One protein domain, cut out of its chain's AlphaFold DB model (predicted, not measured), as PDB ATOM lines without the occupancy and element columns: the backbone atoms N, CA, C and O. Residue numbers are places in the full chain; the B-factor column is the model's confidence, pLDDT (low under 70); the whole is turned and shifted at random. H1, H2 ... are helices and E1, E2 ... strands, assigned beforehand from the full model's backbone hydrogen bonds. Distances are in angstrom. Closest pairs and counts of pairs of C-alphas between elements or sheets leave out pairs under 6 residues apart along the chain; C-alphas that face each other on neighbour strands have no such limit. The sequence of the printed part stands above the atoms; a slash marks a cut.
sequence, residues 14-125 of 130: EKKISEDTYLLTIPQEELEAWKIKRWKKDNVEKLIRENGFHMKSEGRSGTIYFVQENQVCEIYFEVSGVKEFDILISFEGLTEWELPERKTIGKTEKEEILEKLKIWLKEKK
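What this domain is: This is residues 14 to 125 of the 130 residues of an uncharacterized protein of Flavobacterium sp. IMCC34852 (UniProt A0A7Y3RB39). A strongly twisted antiparallel sheet, built on the long strands E3, E4 and E5 with short E6 and E7 beside different parts of E5, makes the body, and H3 packs loosely on it along residues 110 to 121. From this body H1 reaches out as an arm, its residues 28 to 35 standing free, to a small hairpin of E1 and E2 at the far end, while short H2 sits between H1 and E3. The printed part has 112 residues, with three named helices and seven named strands in the order E1 E2 H1 H2 E3 E4 E5 E6 E7 H3, and its class is mixed, helices and strands. The whole is only just loose, close to compact, with a radius of gyration of the C-alphas of 16.1 A and spans of 50 by 38 by 30 A.

Where its parts are: Find C-alpha 71 at (19.362, -1.340, -32.387); from there E5 runs 25.9 A to C-alpha 79 at (9.611, 20.540, -42.296). E4, residues 61 to 68, is 23.1 A long, and E3, residues 52 to 58, is 20.0 A. Look for E6 at residues 87 to 89 and E7 at 96 to 99. H3, residues 107 to 124, is 25.6 A long and ends at (1.774, 12.479, -32.060). H1, residues 28 to 42, is 21.0 A long, and H2 is residues 44 to 47. E1 is residues 14 to 16 and E2 is 22 to 25.

How they stand to each other: Start at E5, which has three neighbours: E4 on one side, E6 and E7 on the other, beside residues 77 to 79 and 71 to 73. E3, E4, E5 and E6 form a meander, each strand the antiparallel neighbour of the one before. Look for N 54 and O 65 of E3 and E4 at 2.8 A, N 64 and O 75 of E4 and E5 at 2.8 A, N 78 and O 88 of E5 and E6 at 2.9 A, and N 98 and O 72 of E7 and E5 at 2.8 A. H3 only grazes the sheet; its closest C-alphas to E3 are those of Trp 120 and Phe 53, 7.3 A apart. H1 grazes it with residues 38 to 42 and is close to H2 but not clearly touching, with Trp 39 and Glu 45 C-alphas 7.7 A apart. H2 also only grazes the sheet. In the hairpin of E1 and E2, N 15 and O 23 are 2.8 A apart; both strands are apart from E3. In H1 and H3 every O i to N i+4 pair is within hydrogen-bond range; H2 is too short for one.

The domain as a whole: The C-alphas of Glu 19 and Arg 49 are the two farthest apart, at 50.5 A. The printed part has no cut, and no link is long. The mean pLDDT of the printed part is 92.3, and no printed residue is under 70.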
ATOM      1  N   GLU A  14      36.627  15.764 -57.303       84.56
ATOM      2  CA  GLU A  14      35.596  16.316 -58.173       84.56
ATOM      3  C   GLU A  14      35.753  15.749 -59.581       84.56
ATOM      4  O   GLU A  14      36.861  15.632 -60.109       84.56
ATOM      5  N   LYS A  15      34.635  15.381 -60.200       85.81
ATOM      6  CA  LYS A  15      34.583  14.945 -61.591       85.81
ATOM      7  C   LYS A  15      33.687  15.899 -62.363       85.81
ATOM      8  O   LYS A  15      32.494  15.996 -62.080       85.81
ATOM      9  N   LYS A  16      34.251  16.586 -63.355       87.44
ATOM     10  CA  LYS A  16      33.474  17.432 -64.266       87.44
ATOM     11  C   LYS A  16      32.533  16.557 -65.101       87.44
ATOM     12  O   LYS A  16      32.993  15.624 -65.759       87.44
ATOM     13  N   ILE A  17      31.236  16.849 -65.050       88.56
ATOM     14  CA  ILE A  17      30.204  16.164 -65.844       88.56
ATOM     15  C   ILE A  17      29.848  16.997 -67.082       88.56
ATOM     16  O   ILE A  17      29.700  16.445 -68.168       88.56
ATOM     17  N   SER A  18      29.736  18.316 -66.936       87.25
ATOM     18  CA  SER A  18      29.412  19.261 -68.015       87.25
ATOM     19  C   SER A  18      30.150  20.585 -67.791       87.25
ATOM     20  O   SER A  18      30.962  20.682 -66.871       87.25
ATOM     21  N   GLU A  19      29.911  21.605 -68.619       81.50
ATOM     22  CA  GLU A  19      30.548  22.919 -68.445       81.50
ATOM     23  C   GLU A  19      30.294  23.522 -67.053       81.50
ATOM     24  O   GLU A  19      31.255  23.985 -66.432       81.50
ATOM     25  N   ASP A  20      29.073  23.361 -66.531       83.88
ATOM     26  CA  ASP A  20      28.612  23.968 -65.274       83.88
ATOM     27  C   ASP A  20      28.299  22.954 -64.155       83.88
ATOM     28  O   ASP A  20      27.856  23.336 -63.073       83.88
ATOM     29  N   THR A  21      28.504  21.652 -64.377       77.50
ATOM     30  CA  THR A  21      28.179  20.604 -63.391       77.50
ATOM     31  C   THR A  21      29.399  19.772 -63.007       77.50
ATOM     32  O   THR A  21      30.070  19.187 -63.862       77.50
ATOM     33  N   TYR A  22      29.629  19.653 -61.698       82.88
ATOM     34  CA  TYR A  22      30.691  18.847 -61.098       82.88
ATOM     35  C   TYR A  22      30.088  17.869 -60.092       82.88
ATOM     36  O   TYR A  22      29.234  18.237 -59.288       82.88
ATOM     37  N   LEU A  23      30.544  16.621 -60.134       81.38
ATOM     38  CA  LEU A  23      30.247  15.620 -59.121       81.38
ATOM     39  C   LEU A  23      31.340  15.639 -58.068       81.38
ATOM     40  O   LEU A  23      32.492  15.337 -58.372       81.38
ATOM     41  N   LEU A  24      30.962  15.955 -56.840       82.50
ATOM     42  CA  LEU A  24      31.847  15.927 -55.693       82.50
ATOM     43  C   LEU A  24      31.728  14.573 -54.980       82.50
ATOM     44  O   LEU A  24      30.627  14.144 -54.643       82.50
ATOM     45  N   THR A  25      32.856  13.918 -54.730       83.19
ATOM     46  CA  THR A  25      32.932  12.692 -53.930       83.19
ATOM     47  C   THR A  25      33.652  12.997 -52.625       83.19
ATOM     48  O   THR A  25      34.780  13.497 -52.638       83.19
ATOM     49  N   ILE A  26      32.995  12.686 -51.512       83.25
ATOM     50  CA  ILE A  26      33.485  12.908 -50.148       83.25
ATOM     51  C   ILE A  26      33.967  11.562 -49.580       83.25
ATOM     52  O   ILE A  26      33.285  10.555 -49.789       83.25
ATOM     53  N   PRO A  27      35.109  11.506 -48.870       83.56
ATOM     54  CA  PRO A  27      35.557  10.296 -48.186       83.56
ATOM     55  C   PRO A  27      34.522   9.762 -47.192       83.56
ATOM     56  O   PRO A  27      33.950  10.523 -46.409       83.56
ATOM     57  N   GLN A  28      34.355   8.438 -47.153       78.94
ATOM     58  CA  GLN A  28      33.441   7.771 -46.220       78.94
ATOM     59  C   GLN A  28      33.754   8.111 -44.753       78.94
ATOM     60  O   GLN A  28      32.840   8.357 -43.974       78.94
ATOM     61  N   GLU A  29      35.035   8.201 -44.386       81.56
ATOM     62  CA  GLU A  29      35.477   8.543 -43.025       81.56
ATOM     63  C   GLU A  29      34.959   9.916 -42.559       81.56
ATOM     64  O   GLU A  29      34.595  10.085 -41.394       81.56
ATOM     65  N   GLU A  30      34.881  10.904 -43.459       80.31
ATOM     66  CA  GLU A  30      34.334  12.221 -43.119       80.31
ATOM     67  C   GLU A  30      32.813  12.184 -42.953       80.31
ATOM     68  O   GLU A  30      32.285  12.792 -42.017       80.31
ATOM     69  N   LEU A  31      32.113  11.429 -43.809       79.44
ATOM     70  CA  LEU A  31      30.671  11.204 -43.667       79.44
ATOM     71  C   LEU A  31      30.353  10.541 -42.318       79.44
ATOM     72  O   LEU A  31      29.425  10.947 -41.614       79.44
ATOM     73  N   GLU A  32      31.168   9.569 -41.910       82.56
ATOM     74  CA  GLU A  32      31.049   8.898 -40.616       82.56
ATOM     75  C   GLU A  32      31.360   9.829 -39.446       82.56
ATOM     76  O   GLU A  32      30.624   9.843 -38.458       82.56
ATOM     77  N   ALA A  33      32.387  10.673 -39.559       85.38
ATOM     78  CA  ALA A  33      32.699  11.666 -38.538       85.38
ATOM     79  C   ALA A  33      31.541  12.657 -38.327       85.38
ATOM     80  O   ALA A  33      31.208  12.995 -37.185       85.38
ATOM     81  N   TRP A  34      30.892  13.103 -39.408       84.19
ATOM     82  CA  TRP A  34      29.702  13.953 -39.327       84.19
ATOM     83  C   TRP A  34      28.538  13.230 -38.654       84.19
ATOM     84  O   TRP A  34      27.889  13.803 -37.772       84.19
ATOM     85  N   LYS A  35      28.324  11.957 -38.993       86.00
ATOM     86  CA  LYS A  35      27.295  11.120 -38.372       86.00
ATOM     87  C   LYS A  35      27.516  10.957 -36.868       86.00
ATOM     88  O   LYS A  35      26.616  11.249 -36.085       86.00
ATOM     89  N   ILE A  36      28.737  10.617 -36.453       87.19
ATOM     90  CA  ILE A  36      29.126  10.486 -35.041       87.19
ATOM     91  C   ILE A  36      28.931  11.811 -34.295       87.19
ATOM     92  O   ILE A  36      28.454  11.831 -33.158       87.19
ATOM     93  N   LYS A  37      29.284  12.941 -34.919       90.88
ATOM     94  CA  LYS A  37      29.076  14.267 -34.324       90.88
ATOM     95  C   LYS A  37      27.591  14.547 -34.085       90.88
ATOM     96  O   LYS A  37      27.242  15.032 -33.006       90.88
ATOM     97  N   ARG A  38      26.722  14.216 -35.046       91.00
ATOM     98  CA  ARG A  38      25.265  14.333 -34.891       91.00
ATOM     99  C   ARG A  38      24.740  13.406 -33.792       91.00
ATOM    100  O   ARG A  38      24.011  13.873 -32.929       91.00
ATOM    101  N   TRP A  39      25.182  12.149 -33.728       91.81
ATOM    102  CA  TRP A  39      24.778  11.223 -32.659       91.81
ATOM    103  C   TRP A  39      25.117  11.719 -31.261       91.81
ATOM    104  O   TRP A  39      24.299  11.612 -30.345       91.81
ATOM    105  N   LYS A  40      26.312  12.299 -31.097       91.75
ATOM    106  CA  LYS A  40      26.721  12.929 -29.838       91.75
ATOM    107  C   LYS A  40      25.812  14.105 -29.485       91.75
ATOM    108  O   LYS A  40      25.385  14.211 -28.341       91.75
ATOM    109  N   LYS A  41      25.488  14.960 -30.461       93.19
ATOM    110  CA  LYS A  41      24.565  16.093 -30.281       93.19
ATOM    111  C   LYS A  41      23.161  15.622 -29.870       93.19
ATOM    112  O   LYS A  41      22.573  16.182 -28.948       93.19
ATOM    113  N   ASP A  42      22.670  14.562 -30.499       93.56
ATOM    114  CA  ASP A  42      21.320  14.031 -30.289       93.56
ATOM    115  C   ASP A  42      21.200  13.101 -29.072       93.56
ATOM    116  O   ASP A  42      20.090  12.711 -28.698       93.56
ATOM    117  N   ASN A  43      22.319  12.810 -28.396       92.69
ATOM    118  CA  ASN A  43      22.422  11.881 -27.269       92.69
ATOM    119  C   ASN A  43      21.896  10.472 -27.601       92.69
ATOM    120  O   ASN A  43      21.219   9.849 -26.780       92.69
ATOM    121  N   VAL A  44      22.230   9.952 -28.790       91.25
ATOM    122  CA  VAL A  44      21.768   8.628 -29.261       91.25
ATOM    123  C   VAL A  44      22.169   7.495 -28.308       91.25
ATOM    124  O   VAL A  44      21.404   6.557 -28.115       91.25
ATOM    125  N   GLU A  45      23.299   7.627 -27.609       87.69
ATOM    126  CA  GLU A  45      23.743   6.678 -26.571       87.69
ATOM    127  C   GLU A  45      22.730   6.506 -25.422       87.69
ATOM    128  O   GLU A  45      22.666   5.451 -24.792       87.69
ATOM    129  N   LYS A  46      21.920   7.532 -25.135       88.81
ATOM    130  CA  LYS A  46      20.824   7.423 -24.164       88.81
ATOM    131  C   LYS A  46      19.569   6.854 -24.819       88.81
ATOM    132  O   LYS A  46      18.927   5.995 -24.224       88.81
ATOM    133  N   LEU A  47      19.269   7.289 -26.048       89.81
ATOM    134  CA  LEU A  47      18.085   6.861 -26.804       89.81
ATOM    135  C   LEU A  47      18.070   5.357 -27.073       89.81
ATOM    136  O   LEU A  47      17.011   4.752 -27.001       89.81
ATOM    137  N   ILE A  48      19.231   4.739 -27.313       89.44
ATOM    138  CA  ILE A  48      19.342   3.301 -27.615       89.44
ATOM    139  C   ILE A  48      18.743   2.395 -26.526       89.44
ATOM    140  O   ILE A  48      18.459   1.233 -26.786       89.44
ATOM    141  N   ARG A  49      18.542   2.918 -25.308       88.62
ATOM    142  CA  ARG A  49      17.971   2.192 -24.163       88.62
ATOM    143  C   ARG A  49      16.445   2.287 -24.079       88.62
ATOM    144  O   ARG A  49      15.843   1.622 -23.240       88.62
ATOM    145  N   GLU A  50      15.824   3.120 -24.907       93.00
ATOM    146  CA  GLU A  50      14.392   3.403 -24.893       93.00
ATOM    147  C   GLU A  50      13.781   2.993 -26.235       93.00
ATOM    148  O   GLU A  50      13.912   3.706 -27.227       93.00
ATOM    149  N   ASN A  51      13.101   1.845 -26.278       95.06
ATOM    150  CA  ASN A  51      12.444   1.379 -27.501       95.06
ATOM    151  C   ASN A  51      11.376   2.372 -27.997       95.06
ATOM    152  O   ASN A  51      10.674   3.001 -27.204       95.06
ATOM    153  N   GLY A  52      11.205   2.440 -29.317       97.00
ATOM    154  CA  GLY A  52      10.220   3.285 -29.990       97.00
ATOM    155  C   GLY A  52      10.850   4.369 -30.862       97.00
ATOM    156  O   GLY A  52      12.036   4.326 -31.185       97.00
ATOM    157  N   PHE A  53      10.028   5.332 -31.281       98.00
ATOM    158  CA  PHE A  53      10.460   6.437 -32.134       98.00
ATOM    159  C   PHE A  53      10.775   7.695 -31.330       98.00
ATOM    160  O   PHE A  53       9.990   8.132 -30.481       98.00
ATOM    161  N   HIS A  54      11.888   8.331 -31.685       97.25
ATOM    162  CA  HIS A  54      12.398   9.547 -31.063       97.25
ATOM    163  C   HIS A  54      12.746  10.575 -32.131       97.25
ATOM    164  O   HIS A  54      13.636  10.357 -32.946       97.25
ATOM    165  N   MET A  55      12.078  11.723 -32.117       96.25
ATOM    166  CA  MET A  55      12.323  12.783 -33.096       96.25
ATOM    167  C   MET A  55      13.310  13.818 -32.558       96.25
ATOM    168  O   MET A  55      13.137  14.339 -31.453       96.25
ATOM    169  N   LYS A  56      14.329  14.141 -33.357       96.62
ATOM    170  CA  LYS A  56      15.285  15.226 -33.113       96.62
ATOM    171  C   LYS A  56      15.269  16.184 -34.295       96.62
ATOM    172  O   LYS A  56      15.554  15.792 -35.421       96.62
ATOM    173  N   SER A  57      14.917  17.436 -34.029       93.56
ATOM    174  CA  SER A  57      14.859  18.492 -35.040       93.56
ATOM    175  C   SER A  57      16.143  19.322 -35.038       93.56
ATOM    176  O   SER A  57      16.670  19.685 -33.987       93.56
ATOM    177  N   GLU A  58      16.601  19.688 -36.227       89.94
ATOM    178  CA  GLU A  58      17.688  20.618 -36.500       89.94
ATOM    179  C   GLU A  58      17.222  21.644 -37.543       89.94
ATOM    180  O   GLU A  58      17.324  21.459 -38.753       89.94
ATOM    181  N   GLY A  59      16.665  22.757 -37.060       90.69
ATOM    182  CA  GLY A  59      16.120  23.795 -37.932       90.69
ATOM    183  C   GLY A  59      14.910  23.293 -38.725       90.69
ATOM    184  O   GLY A  59      13.886  22.952 -38.139       90.69
ATOM    185  N   ARG A  60      15.020  23.288 -40.060       93.88
ATOM    186  CA  ARG A  60      13.957  22.846 -40.981       93.88
ATOM    187  C   ARG A  60      14.040  21.368 -41.352       93.88
ATOM    188  O   ARG A  60      13.311  20.936 -42.233       93.88
ATOM    189  N   SER A  61      14.902  20.603 -40.707       95.69
ATOM    190  CA  SER A  61      14.979  19.162 -40.904       95.69
ATOM    191  C   SER A  61      15.272  18.448 -39.603       95.69
ATOM    192  O   SER A  61      15.287  19.063 -38.536       95.69
ATOM    193  N   GLY A  62      15.428  17.135 -39.655       95.88
ATOM    194  CA  GLY A  62      15.772  16.360 -38.484       95.88
ATOM    195  C   GLY A  62      15.895  14.879 -38.769       95.88
ATOM    196  O   GLY A  62      15.929  14.418 -39.911       95.88
ATOM    197  N   THR A  63      15.999  14.121 -37.690       96.94
ATOM    198  CA  THR A  63      16.099  12.668 -37.722       96.94
ATOM    199  C   THR A  63      15.095  12.083 -36.739       96.94
ATOM    200  O   THR A  63      15.014  12.496 -35.581       96.94
ATOM    201  N   ILE A  64      14.297  11.138 -37.221       97.94
ATOM    202  CA  ILE A  64      13.511  10.231 -36.396       97.94
ATOM    203  C   ILE A  64      14.377   8.990 -36.189       97.94
ATOM    204  O   ILE A  64      14.729   8.301 -37.142       97.94
ATOM    205  N   TYR A  65      14.736   8.724 -34.941       97.88
ATOM    206  CA  TYR A  65      15.434   7.515 -34.532       97.88
ATOM    207  C   TYR A  65      14.399   6.460 -34.163       97.88
ATOM    208  O   TYR A  65      13.554   6.719 -33.306       97.88
ATOM    209  N   PHE A  66      14.469   5.286 -34.780       98.00
ATOM    210  CA  PHE A  66      13.709   4.122 -34.338       98.00
ATOM    211  C   PHE A  66      14.629   3.190 -33.561       98.00
ATOM    212  O   PHE A  66      15.688   2.806 -34.057       98.00
ATOM    213  N   VAL A  67      14.221   2.859 -32.337       96.94
ATOM    214  CA  VAL A  67      14.971   1.999 -31.425       96.94
ATOM    215  C   VAL A  67      14.187   0.718 -31.183       96.94
ATOM    216  O   VAL A  67      13.040   0.760 -30.727       96.94
ATOM    217  N   GLN A  68      14.812  -0.420 -31.460       95.12
ATOM    218  CA  GLN A  68      14.261  -1.737 -31.158       95.12
ATOM    219  C   GLN A  68      15.390  -2.653 -30.695       95.12
ATOM    220  O   GLN A  68      16.363  -2.841 -31.411       95.12
ATOM    221  N   GLU A  69      15.268  -3.204 -29.487       91.25
ATOM    222  CA  GLU A  69      16.216  -4.195 -28.944       91.25
ATOM    223  C   GLU A  69      17.679  -3.705 -28.941       91.25
ATOM    224  O   GLU A  69      18.607  -4.434 -29.276       91.25
ATOM    225  N   ASN A  70      17.889  -2.446 -28.536       89.75
ATOM    226  CA  ASN A  70      19.183  -1.749 -28.575       89.75
ATOM    227  C   ASN A  70      19.767  -1.550 -29.982       89.75
ATOM    228  O   ASN A  70      20.941  -1.207 -30.102       89.75
ATOM    229  N   GLN A  71      18.984  -1.738 -31.039       92.75
ATOM    230  CA  GLN A  71      19.362  -1.340 -32.387       92.75
ATOM    231  C   GLN A  71      18.761   0.023 -32.711       92.75
ATOM    232  O   GLN A  71      17.665   0.341 -32.250       92.75
ATOM    233  N   VAL A  72      19.473   0.833 -33.496       95.44
ATOM    234  CA  VAL A  72      18.990   2.154 -33.930       95.44
ATOM    235  C   VAL A  72      19.035   2.240 -35.438       95.44
ATOM    236  O   VAL A  72      20.070   1.948 -36.029       95.44
ATOM    237  N   CYS A  73      17.944   2.668 -36.057       96.06
ATOM    238  CA  CYS A  73      17.953   3.123 -37.438       96.06
ATOM    239  C   CYS A  73      17.429   4.556 -37.525       96.06
ATOM    240  O   CYS A  73      16.805   5.081 -36.595       96.06
ATOM    241  N   GLU A  74      17.750   5.216 -38.630       96.12
ATOM    242  CA  GLU A  74      17.534   6.645 -38.800       96.12
ATOM    243  C   GLU A  74      16.654   6.934 -39.999       96.12
ATOM    244  O   GLU A  74      16.886   6.448 -41.104       96.12
ATOM    245  N   ILE A  75      15.667   7.793 -39.784       97.44
ATOM    246  CA  ILE A  75      14.732   8.223 -40.808       97.44
ATOM    247  C   ILE A  75      14.825   9.744 -40.884       97.44
ATOM    248  O   ILE A  75      14.500  10.457 -39.933       97.44
ATOM    249  N   TYR A  76      15.313  10.252 -42.011       96.50
ATOM    250  CA  TYR A  76      15.409  11.689 -42.238       96.50
ATOM    251  C   TYR A  76      14.026  12.289 -42.507       96.50
ATOM    252  O   TYR A  76      13.208  11.697 -43.216       96.50
ATOM    253  N   PHE A  77      13.789  13.487 -41.974       97.12
ATOM    254  CA  PHE A  77      12.621  14.286 -42.322       97.12
ATOM    255  C   PHE A  77      12.991  15.753 -42.528       97.12
ATOM    256  O   PHE A  77      13.972  16.257 -41.975       97.12
ATOM    257  N   GLU A  78      12.149  16.456 -43.269       97.19
ATOM    258  CA  GLU A  78      12.170  17.909 -43.394       97.19
ATOM    259  C   GLU A  78      10.825  18.522 -43.015       97.19
ATOM    260  O   GLU A  78       9.790  17.872 -43.084       97.19
ATOM    261  N   VAL A  79      10.830  19.779 -42.579       96.31
ATOM    262  CA  VAL A  79       9.611  20.540 -42.296       96.31
ATOM    263  C   VAL A  79       8.998  20.975 -43.617       96.31
ATOM    264  O   VAL A  79       9.611  21.724 -44.391       96.31
ATOM    265  N   SER A  80       7.759  20.547 -43.831       94.50
ATOM    266  CA  SER A  80       6.995  20.839 -45.035       94.50
ATOM    267  C   SER A  80       6.798  22.347 -45.223       94.50
ATOM    268  O   SER A  80       6.584  23.111 -44.280       94.50
ATOM    269  N   GLY A  81       6.897  22.797 -46.475       91.06
ATOM    270  CA  GLY A  81       6.542  24.163 -46.870       91.06
ATOM    271  C   GLY A  81       5.062  24.345 -47.221       91.06
ATOM    272  O   GLY A  81       4.632  25.480 -47.419       91.06
ATOM    273  N   VAL A  82       4.299  23.251 -47.318       92.38
ATOM    274  CA  VAL A  82       2.876  23.239 -47.690       92.38
ATOM    275  C   VAL A  82       2.001  22.996 -46.456       92.38
ATOM    276  O   VAL A  82       2.484  22.491 -45.447       92.38
ATOM    277  N   LYS A  83       0.722  23.386 -46.496       90.69
ATOM    278  CA  LYS A  83      -0.157  23.374 -45.304       90.69
ATOM    279  C   LYS A  83      -0.714  21.987 -44.972       90.69
ATOM    280  O   LYS A  83      -1.254  21.776 -43.888       90.69
ATOM    281  N   GLU A  84      -0.651  21.081 -45.935       93.94
ATOM    282  CA  GLU A  84      -1.202  19.734 -45.892       93.94
ATOM    283  C   GLU A  84      -0.381  18.819 -44.977       93.94
ATOM    284  O   GLU A  84      -0.954  17.979 -44.282       93.94
ATOM    285  N   PHE A  85       0.934  19.040 -44.925       95.12
ATOM    286  CA  PHE A  85       1.888  18.242 -44.161       95.12
ATOM    287  C   PHE A  85       2.664  19.119 -43.185       95.12
ATOM    288  O   PHE A  85       2.981  20.264 -43.496       95.12
ATOM    289  N   ASP A  86       3.007  18.563 -42.028       96.00
ATOM    290  CA  ASP A  86       3.933  19.173 -41.074       96.00
ATOM    291  C   ASP A  86       5.377  18.812 -41.447       96.00
ATOM    292  O   ASP A  86       6.273  19.660 -41.404       96.00
ATOM    293  N   ILE A  87       5.600  17.559 -41.859       97.25
ATOM    294  CA  ILE A  87       6.911  17.039 -42.252       97.25
ATOM    295  C   ILE A  87       6.839  16.193 -43.525       97.25
ATOM    296  O   ILE A  87       5.814  15.581 -43.808       97.25
ATOM    297  N   LEU A  88       7.940  16.149 -44.269       96.94
ATOM    298  CA  LEU A  88       8.166  15.235 -45.386       96.94
ATOM    299  C   LEU A  88       9.218  14.215 -44.956       96.94
ATOM    300  O   LEU A  88      10.270  14.601 -44.437       96.94
ATOM    301  N   ILE A  89       8.938  12.924 -45.115       97.44
ATOM    302  CA  ILE A  89       9.758  11.843 -44.569       97.44
ATOM    303  C   ILE A  89      10.417  11.063 -45.701       97.44
ATOM    304  O   ILE A  89       9.771  10.428 -46.527       97.44
ATOM    305  N   SER A  90      11.748  11.017 -45.680       95.56
ATOM    306  CA  SER A  90      12.543  10.247 -46.641       95.56
ATOM    307  C   SER A  90      12.631   8.768 -46.246       95.56
ATOM    308  O   SER A  90      13.721   8.235 -46.035       95.56
ATOM    309  N   PHE A  91      11.484   8.090 -46.134       96.44
ATOM    310  CA  PHE A  91      11.428   6.705 -45.651       96.44
ATOM    311  C   PHE A  91      12.106   5.711 -46.600       96.44
ATOM    312  O   PHE A  91      12.682   4.715 -46.162       96.44
ATOM    313  N   GLU A  92      12.114   5.991 -47.905       92.88
ATOM    314  CA  GLU A  92      12.792   5.115 -48.861       92.88
ATOM    315  C   GLU A  92      14.300   5.010 -48.619       92.88
ATOM    316  O   GLU A  92      14.877   3.952 -48.876       92.88
ATOM    317  N   GLY A  93      14.908   6.049 -48.036       89.88
ATOM    318  CA  GLY A  93      16.317   6.063 -47.645       89.88
ATOM    319  C   GLY A  93      16.660   5.169 -46.448       89.88
ATOM    320  O   GLY A  93      17.838   5.008 -46.145       89.88
ATOM    321  N   LEU A  94      15.671   4.573 -45.773       95.19
ATOM    322  CA  LEU A  94      15.908   3.628 -44.688       95.19
ATOM    323  C   LEU A  94      16.387   2.281 -45.250       95.19
ATOM    324  O   LEU A  94      15.587   1.488 -45.755       95.19
ATOM    325  N   THR A  95      17.690   2.022 -45.157       94.38
ATOM    326  CA  THR A  95      18.316   0.802 -45.695       94.38
ATOM    327  C   THR A  95      19.039  -0.036 -44.652       94.38
ATOM    328  O   THR A  95      19.276  -1.219 -44.892       94.38
ATOM    329  N   GLU A  96      19.404   0.541 -43.509       95.19
ATOM    330  CA  GLU A  96      20.238  -0.124 -42.512       95.19
ATOM    331  C   GLU A  96      19.904   0.280 -41.074       95.19
ATOM    332  O   GLU A  96      19.476   1.398 -40.784       95.19
ATOM    333  N   TRP A  97      20.113  -0.671 -40.169       94.69
ATOM    334  CA  TRP A  97      20.421  -0.406 -38.776       94.69
ATOM    335  C   TRP A  97      21.814   0.198 -38.710       94.69
ATOM    336  O   TRP A  97      22.726  -0.261 -39.389       94.69
ATOM    337  N   GLU A  98      21.969   1.215 -37.882       91.94
ATOM    338  CA  GLU A  98      23.183   2.012 -37.753       91.94
ATOM    339  C   GLU A  98      24.006   1.636 -36.529       91.94
ATOM    340  O   GLU A  98      25.233   1.733 -36.531       91.94
ATOM    341  N   LEU A  99      23.308   1.227 -35.469       90.38
ATOM    342  CA  LEU A  99      23.878   0.833 -34.190       90.38
ATOM    343  C   LEU A  99      23.222  -0.464 -33.700       90.38
ATOM    344  O   LEU A  99      22.053  -0.700 -34.017       90.38
ATOM    345  N   PRO A 100      23.936  -1.273 -32.891       85.75
ATOM    346  CA  PRO A 100      25.360  -1.129 -32.552       85.75
ATOM    347  C   PRO A 100      26.295  -1.523 -33.709       85.75
ATOM    348  O   PRO A 100      27.447  -1.102 -33.738       85.75
ATOM    349  N   GLU A 101      25.786  -2.286 -34.672       86.06
ATOM    350  CA  GLU A 101      26.491  -2.708 -35.878       86.06
ATOM    351  C   GLU A 101      25.650  -2.361 -37.102       86.06
ATOM    352  O   GLU A 101      24.418  -2.457 -37.060       86.06
ATOM    353  N   ARG A 102      26.314  -1.993 -38.207       89.88
ATOM    354  CA  ARG A 102      25.607  -1.747 -39.460       89.88
ATOM    355  C   ARG A 102      25.064  -3.044 -40.030       89.88
ATOM    356  O   ARG A 102      25.824  -3.960 -40.346       89.88
ATOM    357  N   LYS A 103      23.747  -3.100 -40.193       92.62
ATOM    358  CA  LYS A 103      23.048  -4.269 -40.725       92.62
ATOM    359  C   LYS A 103      21.935  -3.819 -41.652       92.62
ATOM    360  O   LYS A 103      21.079  -3.040 -41.251       92.62
ATOM    361  N   THR A 104      21.909  -4.352 -42.868       96.12
ATOM    362  CA  THR A 104      20.835  -4.073 -43.826       96.12
ATOM    363  C   THR A 104      19.472  -4.445 -43.245       96.12
ATOM    364  O   THR A 104      19.303  -5.538 -42.698       96.12
ATOM    365  N   ILE A 105      18.506  -3.541 -43.397       95.62
ATOM    366  CA  ILE A 105      17.112  -3.764 -43.020       95.62
ATOM    367  C   ILE A 105      16.444  -4.589 -44.118       95.62
ATOM    368  O   ILE A 105      16.489  -4.245 -45.303       95.62
ATOM    369  N   GLY A 106      15.831  -5.705 -43.726       94.81
ATOM    370  CA  GLY A 106      15.100  -6.565 -44.658       94.81
ATOM    371  C   GLY A 106      13.809  -5.906 -45.149       94.81
ATOM    372  O   GLY A 106      13.254  -5.041 -44.483       94.81
ATOM    373  N   LYS A 107      13.267  -6.344 -46.293       95.25
ATOM    374  CA  LYS A 107      12.016  -5.778 -46.835       95.25
ATOM    375  C   LYS A 107      10.851  -5.857 -45.836       95.25
ATOM    376  O   LYS A 107      10.198  -4.851 -45.591       95.25
ATOM    377  N   THR A 108      10.630  -7.030 -45.243       96.12
ATOM    378  CA  THR A 108       9.571  -7.243 -44.240       96.12
ATOM    379  C   THR A 108       9.776  -6.362 -43.010       96.12
ATOM    380  O   THR A 108       8.841  -5.729 -42.541       96.12
ATOM    381  N   GLU A 109      11.015  -6.242 -42.537       95.44
ATOM    382  CA  GLU A 109      11.362  -5.375 -41.406       95.44
ATOM    383  C   GLU A 109      11.126  -3.892 -41.739       95.44
ATOM    384  O   GLU A 109      10.558  -3.159 -40.935       95.44
ATOM    385  N   LYS A 110      11.475  -3.450 -42.955       96.69
ATOM    386  CA  LYS A 110      11.199  -2.089 -43.440       96.69
ATOM    387  C   LYS A 110       9.693  -1.800 -43.455       96.69
ATOM    388  O   LYS A 110       9.278  -0.734 -43.011       96.69
ATOM    389  N   GLU A 111       8.879  -2.742 -43.929       96.94
ATOM    390  CA  GLU A 111       7.411  -2.634 -43.926       96.94
ATOM    391  C   GLU A 111       6.849  -2.557 -42.495       96.94
ATOM    392  O   GLU A 111       6.001  -1.714 -42.207       96.94
ATOM    393  N   GLU A 112       7.368  -3.359 -41.565       97.12
ATOM    394  CA  GLU A 112       6.973  -3.294 -40.153       97.12
ATOM    395  C   GLU A 112       7.327  -1.949 -39.505       97.12
ATOM    396  O   GLU A 112       6.518  -1.382 -38.765       97.12
ATOM    397  N   ILE A 113       8.525  -1.417 -39.775       97.75
ATOM    398  CA  ILE A 113       8.946  -0.103 -39.274       97.75
ATOM    399  C   ILE A 113       8.039   0.994 -39.842       97.75
ATOM    400  O   ILE A 113       7.649   1.892 -39.096       97.75
ATOM    401  N   LEU A 114       7.655   0.910 -41.122       98.12
ATOM    402  CA  LEU A 114       6.753   1.874 -41.758       98.12
ATOM    403  C   LEU A 114       5.393   1.926 -41.059       98.12
ATOM    404  O   LEU A 114       4.899   3.005 -40.734       98.12
ATOM    405  N   GLU A 115       4.792   0.768 -40.803       98.12
ATOM    406  CA  GLU A 115       3.483   0.705 -40.153       98.12
ATOM    407  C   GLU A 115       3.551   1.208 -38.705       98.12
ATOM    408  O   GLU A 115       2.710   2.008 -38.280       98.12
ATOM    409  N   LYS A 116       4.608   0.847 -37.965       98.12
ATOM    410  CA  LYS A 116       4.860   1.396 -36.623       98.12
ATOM    411  C   LYS A 116       5.042   2.921 -36.663       98.12
ATOM    412  O   LYS A 116       4.524   3.618 -35.789       98.12
ATOM    413  N   LEU A 117       5.736   3.449 -37.673       98.25
ATOM    414  CA  LEU A 117       5.971   4.883 -37.837       98.25
ATOM    415  C   LEU A 117       4.665   5.637 -38.098       98.25
ATOM    416  O   LEU A 117       4.406   6.643 -37.438       98.25
ATOM    417  N   LYS A 118       3.812   5.143 -39.004       98.25
ATOM    418  CA  LYS A 118       2.500   5.749 -39.293       98.25
ATOM    419  C   LYS A 118       1.621   5.827 -38.047       98.25
ATOM    420  O   LYS A 118       0.991   6.856 -37.794       98.25
ATOM    421  N   ILE A 119       1.598   4.759 -37.246       98.25
ATOM    422  CA  ILE A 119       0.864   4.733 -35.974       98.25
ATOM    423  C   ILE A 119       1.420   5.798 -35.024       98.25
ATOM    424  O   ILE A 119       0.663   6.629 -34.522       98.25
ATOM    425  N   TRP A 120       2.739   5.829 -34.837       98.38
ATOM    426  CA  TRP A 120       3.389   6.788 -33.947       98.38
ATOM    427  C   TRP A 120       3.157   8.248 -34.374       98.38
ATOM    428  O   TRP A 120       2.841   9.097 -33.538       98.38
ATOM    429  N   LEU A 121       3.236   8.554 -35.673       97.88
ATOM    430  CA  LEU A 121       2.951   9.890 -36.215       97.88
ATOM    431  C   LEU A 121       1.504  10.311 -35.941       97.88
ATOM    432  O   LEU A 121       1.254  11.433 -35.491       97.88
ATOM    433  N   LYS A 122       0.553   9.388 -36.126       97.69
ATOM    434  CA  LYS A 122      -0.864   9.613 -35.823       97.69
ATOM    435  C   LYS A 122      -1.093   9.897 -34.337       97.69
ATOM    436  O   LYS A 122      -1.832  10.824 -34.008       97.69
ATOM    437  N   GLU A 123      -0.447   9.153 -33.439       97.75
ATOM    438  CA  GLU A 123      -0.514   9.379 -31.987       97.75
ATOM    439  C   GLU A 123       0.066  10.740 -31.585       97.75
ATOM    440  O   GLU A 123      -0.501  11.444 -30.744       97.75
ATOM    441  N   LYS A 124       1.163  11.153 -32.233       96.62
ATOM    442  CA  LYS A 124       1.774  12.479 -32.060       96.62
ATOM    443  C   LYS A 124       0.999  13.606 -32.746       96.62
ATOM    444  O   LYS A 124       1.310  14.769 -32.496       96.62
ATOM    445  N   LYS A 125      -0.016  13.276 -33.554       97.19
ATOM    446  CA  LYS A 125      -0.790  14.209 -34.389       97.19
ATOM    447  C   LYS A 125       0.089  14.999 -35.368       97.19
ATOM    448  O   LYS A 125      -0.184  16.169 -35.617       97.19
TER     449      LYS A 125